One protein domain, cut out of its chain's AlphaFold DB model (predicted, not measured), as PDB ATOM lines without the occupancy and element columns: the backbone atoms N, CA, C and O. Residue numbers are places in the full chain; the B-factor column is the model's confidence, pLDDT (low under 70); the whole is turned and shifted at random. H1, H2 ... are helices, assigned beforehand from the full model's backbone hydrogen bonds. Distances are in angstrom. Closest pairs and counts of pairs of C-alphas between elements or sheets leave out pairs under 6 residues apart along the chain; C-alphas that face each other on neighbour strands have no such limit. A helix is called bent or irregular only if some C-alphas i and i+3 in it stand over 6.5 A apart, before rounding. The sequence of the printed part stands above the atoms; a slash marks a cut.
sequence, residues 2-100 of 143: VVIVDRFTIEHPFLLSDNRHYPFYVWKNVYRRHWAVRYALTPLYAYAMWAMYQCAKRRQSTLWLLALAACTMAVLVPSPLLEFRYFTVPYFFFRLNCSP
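What this domain is: This is residues 2 to 100 of the 143 residues of a protein of Linderina pennispora (UniProt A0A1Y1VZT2). Three long helices make an open V: H5 is one limb, the side-by-side hairpin of H6 and H7 is the other, and the limbs draw together near Ala 56. Across the wide end of the V lie the short helices H1 to H4, with H3 and H4 bridging from the start of H7 toward the start of H5, which leaves a loose frame with few contacts across its middle. The printed part has 99 residues, with seven named helices in the order H1 to H7 and no named strand; the class is all helix. It is only just loose, close to compact, with a radius of gyration of the C-alphas of 15.2 A, and its elongated outline spans 41 by 25 by 25 A.

Where its parts are: H5, residues 42 to 56, is 21.3 A long and begins at C-alpha 42 at (104.382, 87.495, 124.174). H6, residues 62 to 76, is 20.8 A long. H7, residues 84 to 96, is 18.4 A long and ends at C-alpha 96 at (92.401, 102.495, 142.585); it is only just irregular, with C-alphas 86 and 89 7.0 A apart. H3, residues 22 to 31, is 12.6 A long. H1 is residues 2 to 8, beginning at C-alpha 2 at (108.755, 89.717, 120.318); H2 is residues 13 to 17 and H4 is residues 37 to 40.

How they stand to each other: H5 touches no helix. It is close to H6 but not clearly touching, at a steep tilt of 49 degrees, opposite ways; the closest C-alphas, of Ala 56 and Leu 65, are 7.6 A apart. It is likewise close to H7 but not clearly touching, with the C-alphas of Ala 56 and Phe 94 closest at 7.3 A. H6 and H7 form a helical hairpin: they touch at a shallow tilt of 14 degrees, opposite ways, with the C-alphas of Thr 72 and Pro 90 closest at 5.9 A. H3 is close to H7 but not clearly touching, about perpendicular at 86 degrees, with the C-alphas of Pro 23 and Phe 84 closest at 7.8 A. H2 and H3 touch, with the C-alphas of Leu 15 and Phe 24 closest at 5.5 A. H3 and H4 only just touch, with 3 pairs of C-alphas within 8 A, and only at the corner, where the C-alphas of Tyr 31 and Arg 38 are closest at 6.1 A. H1 and H4 only just touch, also with 3 such pairs; their closest C-alphas, of Val 2 and Tyr 39, are 6.2 A apart. Every O i to N i+4 pair is within hydrogen-bond range in H1, H2, H3, H5 and H6, and 6 of 9 are in H7; H4 is too short for such a pair, and its one O i to N i+3 pair is within range.

The domain as a whole: The two C-alphas farthest apart, of Ser 17 and Arg 58, are 42.0 A apart. Residues 32 to 37 and residues 44 to 51 of H5 stand free. The printed part has no cut and no long link; the link from H6 to H7, 7 residues, is short and the others are tight. The mean pLDDT of the printed part is 91.4, and no printed residue is under 70.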
ATOM      1  N   VAL A   2     107.781  90.815 120.546       88.31
ATOM      2  CA  VAL A   2     108.755  89.717 120.318       88.31
ATOM      3  C   VAL A   2     110.210  90.207 120.275       88.31
ATOM      4  O   VAL A   2     111.041  89.700 121.016       88.31
ATOM      5  N   VAL A   3     110.503  91.250 119.487       90.69
ATOM      6  CA  VAL A   3     111.850  91.861 119.413       90.69
ATOM      7  C   VAL A   3     112.310  92.409 120.767       90.69
ATOM      8  O   VAL A   3     113.488  92.342 121.096       90.69
ATOM      9  N   ILE A   4     111.378  92.923 121.577       90.06
ATOM     10  CA  ILE A   4     111.698  93.450 122.908       90.06
ATOM     11  C   ILE A   4     112.130  92.302 123.822       90.06
ATOM     12  O   ILE A   4     113.171  92.386 124.460       90.06
ATOM     13  N   VAL A   5     111.368  91.205 123.828       89.75
ATOM     14  CA  VAL A   5     111.697  90.000 124.602       89.75
ATOM     15  C   VAL A   5     113.033  89.406 124.155       89.75
ATOM     16  O   VAL A   5     113.825  88.996 124.995       89.75
ATOM     17  N   ASP A   6     113.314  89.390 122.854       89.06
ATOM     18  CA  ASP A   6     114.564  88.839 122.328       89.06
ATOM     19  C   ASP A   6     115.803  89.655 122.734       89.06
ATOM     20  O   ASP A   6     116.828  89.088 123.100       89.06
ATOM     21  N   ARG A   7     115.704  90.991 122.687       90.50
ATOM     22  CA  ARG A   7     116.861  91.895 122.815       90.50
ATOM     23  C   ARG A   7     117.040  92.499 124.207       90.50
ATOM     24  O   ARG A   7     118.144  92.921 124.526       90.50
ATOM     25  N   PHE A   8     115.983  92.548 125.020       88.06
ATOM     26  CA  PHE A   8     115.975  93.245 126.315       88.06
ATOM     27  C   PHE A   8     115.618  92.345 127.504       88.06
ATOM     28  O   PHE A   8     115.370  92.844 128.599       88.06
ATOM     29  N   THR A   9     115.613  91.021 127.329       87.94
ATOM     30  CA  THR A   9     115.546  90.101 128.473       87.94
ATOM     31  C   THR A   9     116.952  89.880 129.016       87.94
ATOM     32  O   THR A   9     117.704  89.057 128.495       87.94
ATOM     33  N   ILE A  10     117.307  90.625 130.063       86.06
ATOM     34  CA  ILE A  10     118.585  90.491 130.766       86.06
ATOM     35  C   ILE A  10     118.346  89.665 132.033       86.06
ATOM     36  O   ILE A  10     117.566  90.059 132.899       86.06
ATOM     37  N   GLU A  11     119.006  88.513 132.143       87.31
ATOM     38  CA  GLU A  11     118.918  87.655 133.326       87.31
ATOM     39  C   GLU A  11     120.001  88.049 134.334       87.31
ATOM     40  O   GLU A  11     121.194  87.870 134.083       87.31
ATOM     41  N   HIS A  12     119.603  88.587 135.488       87.12
ATOM     42  CA  HIS A  12     120.557  88.923 136.540       87.12
ATOM     43  C   HIS A  12     121.009  87.653 137.292       87.12
ATOM     44  O   HIS A  12     120.149  86.861 137.687       87.12
ATOM     45  N   PRO A  13     122.311  87.447 137.585       88.06
ATOM     46  CA  PRO A  13     122.792  86.237 138.264       88.06
ATOM     47  C   PRO A  13     122.093  85.948 139.598       88.06
ATOM     48  O   PRO A  13     121.771  84.800 139.889       88.06
ATOM     49  N   PHE A  14     121.779  86.994 140.367       86.69
ATOM     50  CA  PHE A  14     121.064  86.865 141.643       86.69
ATOM     51  C   PHE A  14     119.671  86.224 141.494       86.69
ATOM     52  O   PHE A  14     119.275  85.409 142.324       86.69
ATOM     53  N   LEU A  15     118.956  86.524 140.400       87.38
ATOM     54  CA  LEU A  15     117.657  85.913 140.090       87.38
ATOM     55  C   LEU A  15     117.781  84.394 139.900       87.38
ATOM     56  O   LEU A  15     116.856  83.646 140.205       87.38
ATOM     57  N   LEU A  16     118.928  83.945 139.386       88.44
ATOM     58  CA  LEU A  16     119.215  82.544 139.097       88.44
ATOM     59  C   LEU A  16     119.845  81.798 140.276       88.44
ATOM     60  O   LEU A  16     119.920  80.573 140.220       88.44
ATOM     61  N   SER A  17     120.303  82.497 141.317       87.88
ATOM     62  CA  SER A  17     120.944  81.887 142.485       87.88
ATOM     63  C   SER A  17     120.056  81.858 143.728       87.88
ATOM     64  O   SER A  17     120.209  80.958 144.550       87.88
ATOM     65  N   ASP A  18     119.134  82.814 143.893       88.75
ATOM     66  CA  ASP A  18     118.342  82.910 145.123       88.75
ATOM     67  C   ASP A  18     117.059  82.060 145.079       88.75
ATOM     68  O   ASP A  18     115.965  82.519 144.747       88.75
ATOM     69  N   ASN A  19     117.187  80.796 145.481       90.00
ATOM     70  CA  ASN A  19     116.089  79.831 145.572       90.00
ATOM     71  C   ASN A  19     115.102  80.064 146.732       90.00
ATOM     72  O   ASN A  19     114.185  79.256 146.918       90.00
ATOM     73  N   ARG A  20     115.250  81.143 147.508       89.38
ATOM     74  CA  ARG A  20     114.251  81.543 148.513       89.38
ATOM     75  C   ARG A  20     113.084  82.303 147.897       89.38
ATOM     76  O   ARG A  20     112.048  82.387 148.552       89.38
ATOM     77  N   HIS A  21     113.243  82.795 146.665       89.94
ATOM     78  CA  HIS A  21     112.350  83.788 146.085       89.94
ATOM     79  C   HIS A  21     111.455  83.259 144.961       89.94
ATOM     80  O   HIS A  21     111.851  82.379 144.191       89.94
ATOM     81  N   TYR A  22     110.232  83.789 144.827       89.44
ATOM     82  CA  TYR A  22     109.303  83.364 143.766       89.44
ATOM     83  C   TYR A  22     109.882  83.489 142.349       89.44
ATOM     84  O   TYR A  22     109.754  82.538 141.563       89.44
ATOM     85  N   PRO A  23     110.497  84.634 141.987       91.44
ATOM     86  CA  PRO A  23     111.017  84.857 140.649       91.44
ATOM     87  C   PRO A  23     112.017  83.782 140.220       91.44
ATOM     88  O   PRO A  23     111.970  83.371 139.064       91.44
ATOM     89  N   PHE A  24     112.818  83.231 141.141       92.00
ATOM     90  CA  PHE A  24     113.730  82.122 140.848       92.00
ATOM     91  C   PHE A  24     112.996  80.904 140.277       92.00
ATOM     92  O   PHE A  24     113.393  80.367 139.243       92.00
ATOM     93  N   TYR A  25     111.896  80.471 140.902       91.12
ATOM     94  CA  TYR A  25     111.156  79.292 140.441       91.12
ATOM     95  C   TYR A  25     110.395  79.556 139.146       91.12
ATOM     96  O   TYR A  25     110.342  78.675 138.290       91.12
ATOM     97  N   VAL A  26     109.842  80.758 138.968       91.44
ATOM     98  CA  VAL A  26     109.210  81.150 137.698       91.44
ATOM     99  C   VAL A  26     110.248  81.143 136.576       91.44
ATOM    100  O   VAL A  26     110.002  80.578 135.506       91.44
ATOM    101  N   TRP A  27     111.437  81.691 136.827       92.19
ATOM    102  CA  TRP A  27     112.501  81.742 135.832       92.19
ATOM    103  C   TRP A  27     113.052  80.353 135.507       92.19
ATOM    104  O   TRP A  27     113.155  79.984 134.338       92.19
ATOM    105  N   LYS A  28     113.334  79.543 136.533       91.44
ATOM    106  CA  LYS A  28     113.868  78.183 136.401       91.44
ATOM    107  C   LYS A  28     112.874  77.216 135.755       91.44
ATOM    108  O   LYS A  28     113.243  76.493 134.833       91.44
ATOM    109  N   ASN A  29     111.629  77.181 136.238       91.56
ATOM    110  CA  ASN A  29     110.668  76.130 135.881       91.56
ATOM    111  C   ASN A  29     109.766  76.499 134.699       91.56
ATOM    112  O   ASN A  29     109.254  75.593 134.041       91.56
ATOM    113  N   VAL A  30     109.552  77.792 134.432       91.62
ATOM    114  CA  VAL A  30     108.683  78.261 133.341       91.62
ATOM    115  C   VAL A  30     109.517  78.921 132.252       91.62
ATOM    116  O   VAL A  30     109.565  78.414 131.134       91.62
ATOM    117  N   TYR A  31     110.218  80.010 132.571       90.75
ATOM    118  CA  TYR A  31     110.865  80.843 131.556       90.75
ATOM    119  C   TYR A  31     112.005  80.115 130.821       90.75
ATOM    120  O   TYR A  31     112.036  80.088 129.593       90.75
ATOM    121  N   ARG A  32     112.893  79.439 131.563       90.44
ATOM    122  CA  ARG A  32     114.019  78.650 131.027       90.44
ATOM    123  C   ARG A  32     113.657  77.206 130.667       90.44
ATOM    124  O   ARG A  32     114.532  76.449 130.256       90.44
ATOM    125  N   ARG A  33     112.382  76.809 130.781       91.50
ATOM    126  CA  ARG A  33     111.935  75.436 130.484       91.50
ATOM    127  C   ARG A  33     112.225  75.037 129.040       91.50
ATOM    128  O   ARG A  33     112.628  73.903 128.793       91.50
ATOM    129  N   HIS A  34     111.973  75.949 128.102       92.12
ATOM    130  CA  HIS A  34     112.218  75.766 126.675       92.12
ATOM    131  C   HIS A  34     112.404  77.132 126.000       92.12
ATOM    132  O   HIS A  34     111.707  78.088 126.340       92.12
ATOM    133  N   TRP A  35     113.292  77.226 125.003       88.12
ATOM    134  CA  TRP A  35     113.632  78.486 124.316       88.12
ATOM    135  C   TRP A  35     112.421  79.192 123.684       88.12
ATOM    136  O   TRP A  35     112.429  80.410 123.523       88.12
ATOM    137  N   ALA A  36     111.373  78.439 123.339       92.25
ATOM    138  CA  ALA A  36     110.146  78.973 122.750       92.25
ATOM    139  C   ALA A  36     109.208  79.643 123.774       92.25
ATOM    140  O   ALA A  36     108.391  80.477 123.386       92.25
ATOM    141  N   VAL A  37     109.315  79.314 125.070       91.94
ATOM    142  CA  VAL A  37     108.370  79.793 126.102       91.94
ATOM    143  C   VAL A  37     108.389  81.316 126.206       91.94
ATOM    144  O   VAL A  37     107.327  81.932 126.231       91.94
ATOM    145  N   ARG A  38     109.572  81.944 126.162       88.81
ATOM    146  CA  ARG A  38     109.702  83.413 126.183       88.81
ATOM    147  C   ARG A  38     108.880  84.102 125.089       88.81
ATOM    148  O   ARG A  38     108.250  85.128 125.330       88.81
ATOM    149  N   TYR A  39     108.826  83.508 123.897       92.00
ATOM    150  CA  TYR A  39     108.059  84.048 122.778       92.00
ATOM    151  C   TYR A  39     106.576  83.694 122.892       92.00
ATOM    152  O   TYR A  39     105.731  84.547 122.634       92.00
ATOM    153  N   ALA A  40     106.253  82.489 123.364       91.88
ATOM    154  CA  ALA A  40     104.878  82.062 123.613       91.88
ATOM    155  C   ALA A  40     104.165  82.918 124.678       91.88
ATOM    156  O   ALA A  40     102.949  83.079 124.620       91.88
ATOM    157  N   LEU A  41     104.907  83.524 125.612       91.12
ATOM    158  CA  LEU A  41     104.364  84.469 126.596       91.12
ATOM    159  C   LEU A  41     104.074  85.865 126.013       91.12
ATOM    160  O   LEU A  41     103.320  86.635 126.602       91.12
ATOM    161  N   THR A  42     104.604  86.195 124.831       92.94
ATOM    162  CA  THR A  42     104.382  87.495 124.174       92.94
ATOM    163  C   THR A  42     102.900  87.855 123.973       92.94
ATOM    164  O   THR A  42     102.524  88.974 124.335       92.94
ATOM    165  N   PRO A  43     102.031  86.977 123.426       94.62
ATOM    166  CA  PRO A  43     100.602  87.274 123.316       94.62
ATOM    167  C   PRO A  43      99.940  87.506 124.677       94.62
ATOM    168  O   PRO A  43      99.075  88.372 124.783       94.62
ATOM    169  N   LEU A  44     100.373  86.803 125.730       93.31
ATOM    170  CA  LEU A  44      99.853  87.003 127.083       93.31
ATOM    171  C   LEU A  44     100.214  88.396 127.620       93.31
ATOM    172  O   LEU A  44      99.348  89.080 128.163       93.31
ATOM    173  N   TYR A  45     101.452  88.854 127.414       92.44
ATOM    174  CA  TYR A  45     101.872  90.210 127.788       92.44
ATOM    175  C   TYR A  45     101.093  91.284 127.023       92.44
ATOM    176  O   TYR A  45     100.639  92.264 127.615       92.44
ATOM    177  N   ALA A  46     100.902  91.088 125.715       94.31
ATOM    178  CA  ALA A  46     100.131  92.006 124.883       94.31
ATOM    179  C   ALA A  46      98.661  92.073 125.327       94.31
ATOM    180  O   ALA A  46      98.109  93.164 125.461       94.31
ATOM    181  N   TYR A  47      98.051  90.919 125.616       96.12
ATOM    182  CA  TYR A  47      96.688  90.845 126.130       96.12
ATOM    183  C   TYR A  47      96.553  91.520 127.497       96.12
ATOM    184  O   TYR A  47      95.637  92.313 127.689       96.12
ATOM    185  N   ALA A  48      97.476  91.265 128.430       94.50
ATOM    186  CA  ALA A  48      97.464  91.894 129.749       94.50
ATOM    187  C   ALA A  48      97.562  93.425 129.645       94.50
ATOM    188  O   ALA A  48      96.757  94.137 130.240       94.50
ATOM    189  N   MET A  49      98.488  93.933 128.826       93.00
ATOM    190  CA  MET A  49      98.651  95.368 128.588       93.00
ATOM    191  C   MET A  49      97.402  95.989 127.954       93.00
ATOM    192  O   MET A  49      96.940  97.046 128.389       93.00
ATOM    193  N   TRP A  50      96.812  95.311 126.966       95.06
ATOM    194  CA  TRP A  50      95.556  95.733 126.356       95.06
ATOM    195  C   TRP A  50      94.416  95.752 127.378       95.06
ATOM    196  O   TRP A  50      93.739  96.769 127.502       95.06
ATOM    197  N   ALA A  51      94.230  94.688 128.161       93.62
ATOM    198  CA  ALA A  51      93.180  94.600 129.173       93.62
ATOM    199  C   ALA A  51      93.322  95.701 130.236       93.62
ATOM    200  O   ALA A  51      92.334  96.345 130.600       93.62
ATOM    201  N   MET A  52      94.553  95.982 130.678       92.50
ATOM    202  CA  MET A  52      94.839  97.083 131.599       92.50
ATOM    203  C   MET A  52      94.475  98.443 130.993       92.50
ATOM    204  O   MET A  52      93.786  99.236 131.636       92.50
ATOM    205  N   TYR A  53      94.858  98.691 129.738       93.25
ATOM    206  CA  TYR A  53      94.499  99.913 129.017       93.25
ATOM    207  C   TYR A  53      92.979 100.074 128.870       93.25
ATOM    208  O   TYR A  53      92.441 101.144 129.157       93.25
ATOM    209  N   GLN A  54      92.264  99.011 128.480       92.44
ATOM    210  CA  GLN A  54      90.802  99.028 128.359       92.44
ATOM    211  C   GLN A  54      90.113  99.323 129.694       92.44
ATOM    212  O   GLN A  54      89.077  99.985 129.711       92.44
ATOM    213  N   CYS A  55      90.678  98.840 130.802       91.75
ATOM    214  CA  CYS A  55      90.156  99.089 132.139       91.75
ATOM    215  C   CYS A  55      90.359 100.551 132.557       91.75
ATOM    216  O   CYS A  55      89.404 101.227 132.939       91.75
ATOM    217  N   ALA A  56      91.582 101.068 132.421       92.06
ATOM    218  CA  ALA A  56      91.923 102.394 132.922       92.06
ATOM    219  C   ALA A  56      91.383 103.538 132.044       92.06
ATOM    220  O   ALA A  56      90.937 104.554 132.580       92.06
ATOM    221  N   LYS A  57      91.306 103.364 130.714       92.38
ATOM    222  CA  LYS A  57      90.770 104.398 129.802       92.38
ATOM    223  C   LYS A  57      89.296 104.743 130.049       92.38
ATOM    224  O   LYS A  57      88.825 105.770 129.583       92.38
ATOM    225  N   ARG A  58      88.544 103.868 130.736       90.25
ATOM    226  CA  ARG A  58      87.131 104.116 131.076       90.25
ATOM    227  C   ARG A  58      86.967 105.253 132.079       90.25
ATOM    228  O   ARG A  58      85.896 105.845 132.131       90.25
ATOM    229  N   ARG A  59      87.993 105.519 132.893       92.06
ATOM    230  CA  ARG A  59      87.928 106.477 134.003       92.06
ATOM    231  C   ARG A  59      89.004 107.563 133.936       92.06
ATOM    232  O   ARG A  59      88.805 108.625 134.510       92.06
ATOM    233  N   GLN A  60      90.119 107.305 133.256       94.25
ATOM    234  CA  GLN A  60      91.290 108.182 133.246       94.25
ATOM    235  C   GLN A  60      91.598 108.722 131.851       94.25
ATOM    236  O   GLN A  60      91.323 108.077 130.839       94.25
ATOM    237  N   SER A  61      92.212 109.905 131.807       94.94
ATOM    238  CA  SER A  61      92.672 110.528 130.566       94.94
ATOM    239  C   SER A  61      93.924 109.840 130.012       94.94
ATOM    240  O   SER A  61      94.698 109.218 130.743       94.94
ATOM    241  N   THR A  62      94.180 110.000 128.710       92.81
ATOM    242  CA  THR A  62      95.396 109.468 128.074       92.81
ATOM    243  C   THR A  62      96.671 110.027 128.712       92.81
ATOM    244  O   THR A  62      97.625 109.278 128.901       92.81
ATOM    245  N   LEU A  63      96.685 111.305 129.114       95.50
ATOM    246  CA  LEU A  63      97.828 111.913 129.806       95.50
ATOM    247  C   LEU A  63      98.131 111.203 131.131       95.50
ATOM    248  O   LEU A  63      99.288 110.922 131.427       95.50
ATOM    249  N   TRP A  64      97.094 110.871 131.902       94.88
ATOM    250  CA  TRP A  64      97.256 110.150 133.161       94.88
ATOM    251  C   TRP A  64      97.848 108.752 132.940       94.88
ATOM    252  O   TRP A  64      98.745 108.340 133.671       94.88
ATOM    253  N   LEU A  65      97.413 108.040 131.892       94.69
ATOM    254  CA  LEU A  65      97.968 106.728 131.532       94.69
ATOM    255  C   LEU A  65      99.443 106.813 131.130       94.69
ATOM    256  O   LEU A  65     100.238 105.966 131.535       94.69
ATOM    257  N   LEU A  66      99.812 107.841 130.362       95.44
ATOM    258  CA  LEU A  66     101.203 108.091 129.986       95.44
ATOM    259  C   LEU A  66     102.057 108.429 131.211       95.44
ATOM    260  O   LEU A  66     103.160 107.904 131.337       95.44
ATOM    261  N   ALA A  67     101.535 109.234 132.139       96.12
ATOM    262  CA  ALA A  67     102.212 109.548 133.393       96.12
ATOM    263  C   ALA A  67     102.410 108.295 134.260       96.12
ATOM    264  O   ALA A  67     103.518 108.043 134.728       96.12
ATOM    265  N   LEU A  68     101.376 107.458 134.412       95.06
ATOM    266  CA  LEU A  68     101.486 106.190 135.134       95.06
ATOM    267  C   LEU A  68     102.535 105.274 134.489       95.06
ATOM    268  O   LEU A  68     103.353 104.694 135.203       95.06
ATOM    269  N   ALA A  69     102.539 105.155 133.159       95.50
ATOM    270  CA  ALA A  69     103.523 104.354 132.438       95.50
ATOM    271  C   ALA A  69     104.948 104.894 132.635       95.50
ATOM    272  O   ALA A  69     105.848 104.119 132.950       95.50
ATOM    273  N   ALA A  70     105.147 106.210 132.521       96.94
ATOM    274  CA  ALA A  70     106.440 106.857 132.728       96.94
ATOM    275  C   ALA A  70     106.970 106.638 134.153       96.94
ATOM    276  O   ALA A  70     108.098 106.180 134.320       96.94
ATOM    277  N   CYS A  71     106.141 106.871 135.175       95.75
ATOM    278  CA  CYS A  71     106.511 106.629 136.571       95.75
ATOM    279  C   CYS A  71     106.792 105.144 136.844       95.75
ATOM    280  O   CYS A  71     107.748 104.811 137.538       95.75
ATOM    281  N   THR A  72     105.997 104.240 136.265       95.38
ATOM    282  CA  THR A  72     106.213 102.791 136.394       95.38
ATOM    283  C   THR A  72     107.546 102.380 135.772       95.38
ATOM    284  O   THR A  72     108.306 101.643 136.392       95.38
ATOM    285  N   MET A  73     107.876 102.892 134.581       94.75
ATOM    286  CA  MET A  73     109.176 102.647 133.951       94.75
ATOM    287  C   MET A  73     110.324 103.222 134.783       94.75
ATOM    288  O   MET A  73     111.322 102.538 134.976       94.75
ATOM    289  N   ALA A  74     110.171 104.430 135.330       94.19
ATOM    290  CA  ALA A  74     111.194 105.063 136.161       94.19
ATOM    291  C   ALA A  74     111.516 104.265 137.435       94.19
ATOM    292  O   ALA A  74     112.651 104.301 137.895       94.19
ATOM    293  N   VAL A  75     110.549 103.526 137.991       91.62
ATOM    294  CA  VAL A  75     110.778 102.646 139.149       91.62
ATOM    295  C   VAL A  75     111.309 101.274 138.728       91.62
ATOM    296  O   VAL A  75     112.229 100.754 139.353       91.62
ATOM    297  N   LEU A  76     110.734 100.666 137.686       92.06
ATOM    298  CA  LEU A  76     110.999  99.263 137.354       92.06
ATOM    299  C   LEU A  76     112.221  99.050 136.456       92.06
ATOM    300  O   LEU A  76     112.920  98.062 136.632       92.06
ATOM    301  N   VAL A  77     112.488  99.947 135.501       91.56
ATOM    302  CA  VAL A  77     113.612  99.805 134.556       91.56
ATOM    303  C   VAL A  77     114.984  99.870 135.240       91.56
ATOM    304  O   VAL A  77     115.828  99.047 134.893       91.56
ATOM    305  N   PRO A  78     115.256 100.786 136.195       90.81
ATOM    306  CA  PRO A  78     116.553 100.806 136.869       90.81
ATOM    307  C   PRO A  78     116.696  99.714 137.935       90.81
ATOM    308  O   PRO A  78     117.800  99.517 138.437       90.81
ATOM    309  N   SER A  79     115.613  99.016 138.307       87.25
ATOM    310  CA  SER A  79     115.691  97.926 139.278       87.25
ATOM    311  C   SER A  79     116.454  96.746 138.664       87.25
ATOM    312  O   SER A  79     115.966  96.143 137.707       87.25
ATOM    313  N   PRO A  80     117.624  96.359 139.207       79.25
ATOM    314  CA  PRO A  80     118.435  95.274 138.645       79.25
ATOM    315  C   PRO A  80     117.805  93.891 138.864       79.25
ATOM    316  O   PRO A  80     118.255  92.898 138.293       79.25
ATOM    317  N   LEU A  81     116.786  93.817 139.722       85.56
ATOM    318  CA  LEU A  81     116.153  92.589 140.168       85.56
ATOM    319  C   LEU A  81     114.662  92.622 139.860       85.56
ATOM    320  O   LEU A  81     113.981  93.633 140.050       85.56
ATOM    321  N   LEU A  82     114.156  91.481 139.406       87.00
ATOM    322  CA  LEU A  82     112.732  91.254 139.258       87.00
ATOM    323  C   LEU A  82     112.199  90.676 140.566       87.00
ATOM    324  O   LEU A  82     112.402  89.498 140.837       87.00
ATOM    325  N   GLU A  83     111.471  91.480 141.335       87.31
ATOM    326  CA  GLU A  83     110.706  91.015 142.491       87.31
ATOM    327  C   GLU A  83     109.277  91.543 142.435       87.31
ATOM    328  O   GLU A  83     109.033  92.692 142.062       87.31
ATOM    329  N   PHE A  84     108.311  90.723 142.860       87.50
ATOM    330  CA  PHE A  84     106.897  91.103 142.825       87.50
ATOM    331  C   PHE A  84     106.591  92.361 143.643       87.50
ATOM    332  O   PHE A  84     105.713  93.136 143.268       87.50
ATOM    333  N   ARG A  85     107.351  92.618 144.716       89.56
ATOM    334  CA  ARG A  85     107.136  93.782 145.584       89.56
ATOM    335  C   ARG A  85     107.319  95.123 144.871       89.56
ATOM    336  O   ARG A  85     106.684  96.099 145.260       89.56
ATOM    337  N   TYR A  86     108.143  95.180 143.822       91.81
ATOM    338  CA  TYR A  86     108.369  96.416 143.064       91.81
ATOM    339  C   TYR A  86     107.133  96.830 142.257       91.81
ATOM    340  O   TYR A  86     106.933  98.009 141.970       91.81
ATOM    341  N   PHE A  87     106.253  95.875 141.952       92.12
ATOM    342  CA  PHE A  87     105.020  96.112 141.208       92.12
ATOM    343  C   PHE A  87     103.863  96.567 142.101       92.12
ATOM    344  O   PHE A  87     102.868  97.068 141.582       92.12
ATOM    345  N   THR A  88     103.982  96.440 143.427       92.38
ATOM    346  CA  THR A  88     102.909  96.737 144.387       92.38
ATOM    347  C   THR A  88     102.383  98.164 144.247       92.38
ATOM    348  O   THR A  88     101.177  98.367 144.113       92.38
ATOM    349  N   VAL A  89     103.277  99.159 144.232       92.69
ATOM    350  CA  VAL A  89     102.885 100.574 144.151       92.69
ATOM    351  C   VAL A  89     102.238 100.897 142.794       92.69
ATOM    352  O   VAL A  89     101.083 101.332 142.802       92.69
ATOM    353  N   PRO A  90     102.877 100.628 141.633       93.75
ATOM    354  CA  PRO A  90     102.237 100.824 140.329       93.75
ATOM    355  C   PRO A  90     100.880 100.121 140.205       93.75
ATOM    356  O   PRO A  90      99.921 100.697 139.688       93.75
ATOM    357  N   TYR A  91     100.777  98.893 140.721       93.31
ATOM    358  CA  TYR A  91      99.552  98.104 140.672       93.31
ATOM    359  C   TYR A  91      98.420  98.721 141.501       93.31
ATOM    360  O   TYR A  91      97.294  98.816 141.010       93.31
ATOM    361  N   PHE A  92      98.691  99.182 142.725       93.44
ATOM    362  CA  PHE A  92      97.669  99.838 143.541       93.44
ATOM    363  C   PHE A  92      97.194 101.149 142.918       93.44
ATOM    364  O   PHE A  92      95.984 101.359 142.816       93.44
ATOM    365  N   PHE A  93      98.110 101.991 142.429       93.94
ATOM    366  CA  PHE A  93      97.738 103.216 141.715       93.94
ATOM    367  C   PHE A  93      96.872 102.916 140.490       93.94
ATOM    368  O   PHE A  93      95.854 103.575 140.281       93.94
ATOM    369  N   PHE A  94      97.223 101.887 139.717       94.56
ATOM    370  CA  PHE A  94      96.409 101.422 138.601       94.56
ATOM    371  C   PHE A  94      95.004 100.982 139.053       94.56
ATOM    372  O   PHE A  94      94.006 101.478 138.530       94.56
ATOM    373  N   ARG A  95      94.904 100.086 140.045       92.00
ATOM    374  CA  ARG A  95      93.626  99.502 140.495       92.00
ATOM    375  C   ARG A  95      92.687 100.523 141.127       92.00
ATOM    376  O   ARG A  95      91.499 100.489 140.826       92.00
ATOM    377  N   LEU A  96      93.201 101.437 141.952       92.56
ATOM    378  CA  LEU A  96      92.401 102.495 142.585       92.56
ATOM    379  C   LEU A  96      91.767 103.444 141.556       92.56
ATOM    380  O   LEU A  96      90.713 104.022 141.807       92.56
ATOM    381  N   ASN A  97      92.393 103.576 140.385       93.31
ATOM    382  CA  ASN A  97      91.947 104.457 139.310       93.31
ATOM    383  C   ASN A  97      91.159 103.735 138.209       93.31
ATOM    384  O   ASN A  97      90.739 104.372 137.240       93.31
ATOM    385  N   CYS A  98      90.911 102.436 138.371       90.94
ATOM    386  CA  CYS A  98      90.048 101.639 137.508       90.94
ATOM    387  C   CYS A  98      88.621 101.546 138.069       90.94
ATOM    388  O   CYS A  98      88.357 101.835 139.237       90.94
ATOM    389  N   SER A  99      87.666 101.137 137.233       86.81
ATOM    390  CA  SER A  99      86.331 100.781 137.721       86.81
ATOM    391  C   SER A  99      86.418  99.510 138.577       86.81
ATOM    392  O   SER A  99      87.048  98.545 138.134       86.81
ATOM    393  N   PRO A 100      85.801  99.475 139.774       84.88
ATOM    394  CA  PRO A 100      85.802  98.270 140.587       84.88
ATOM    395  C   PRO A 100      85.073  97.138 139.847       84.88
ATOM    396  O   PRO A 100      84.084  97.399 139.149       84.88
TER     397      PRO A 100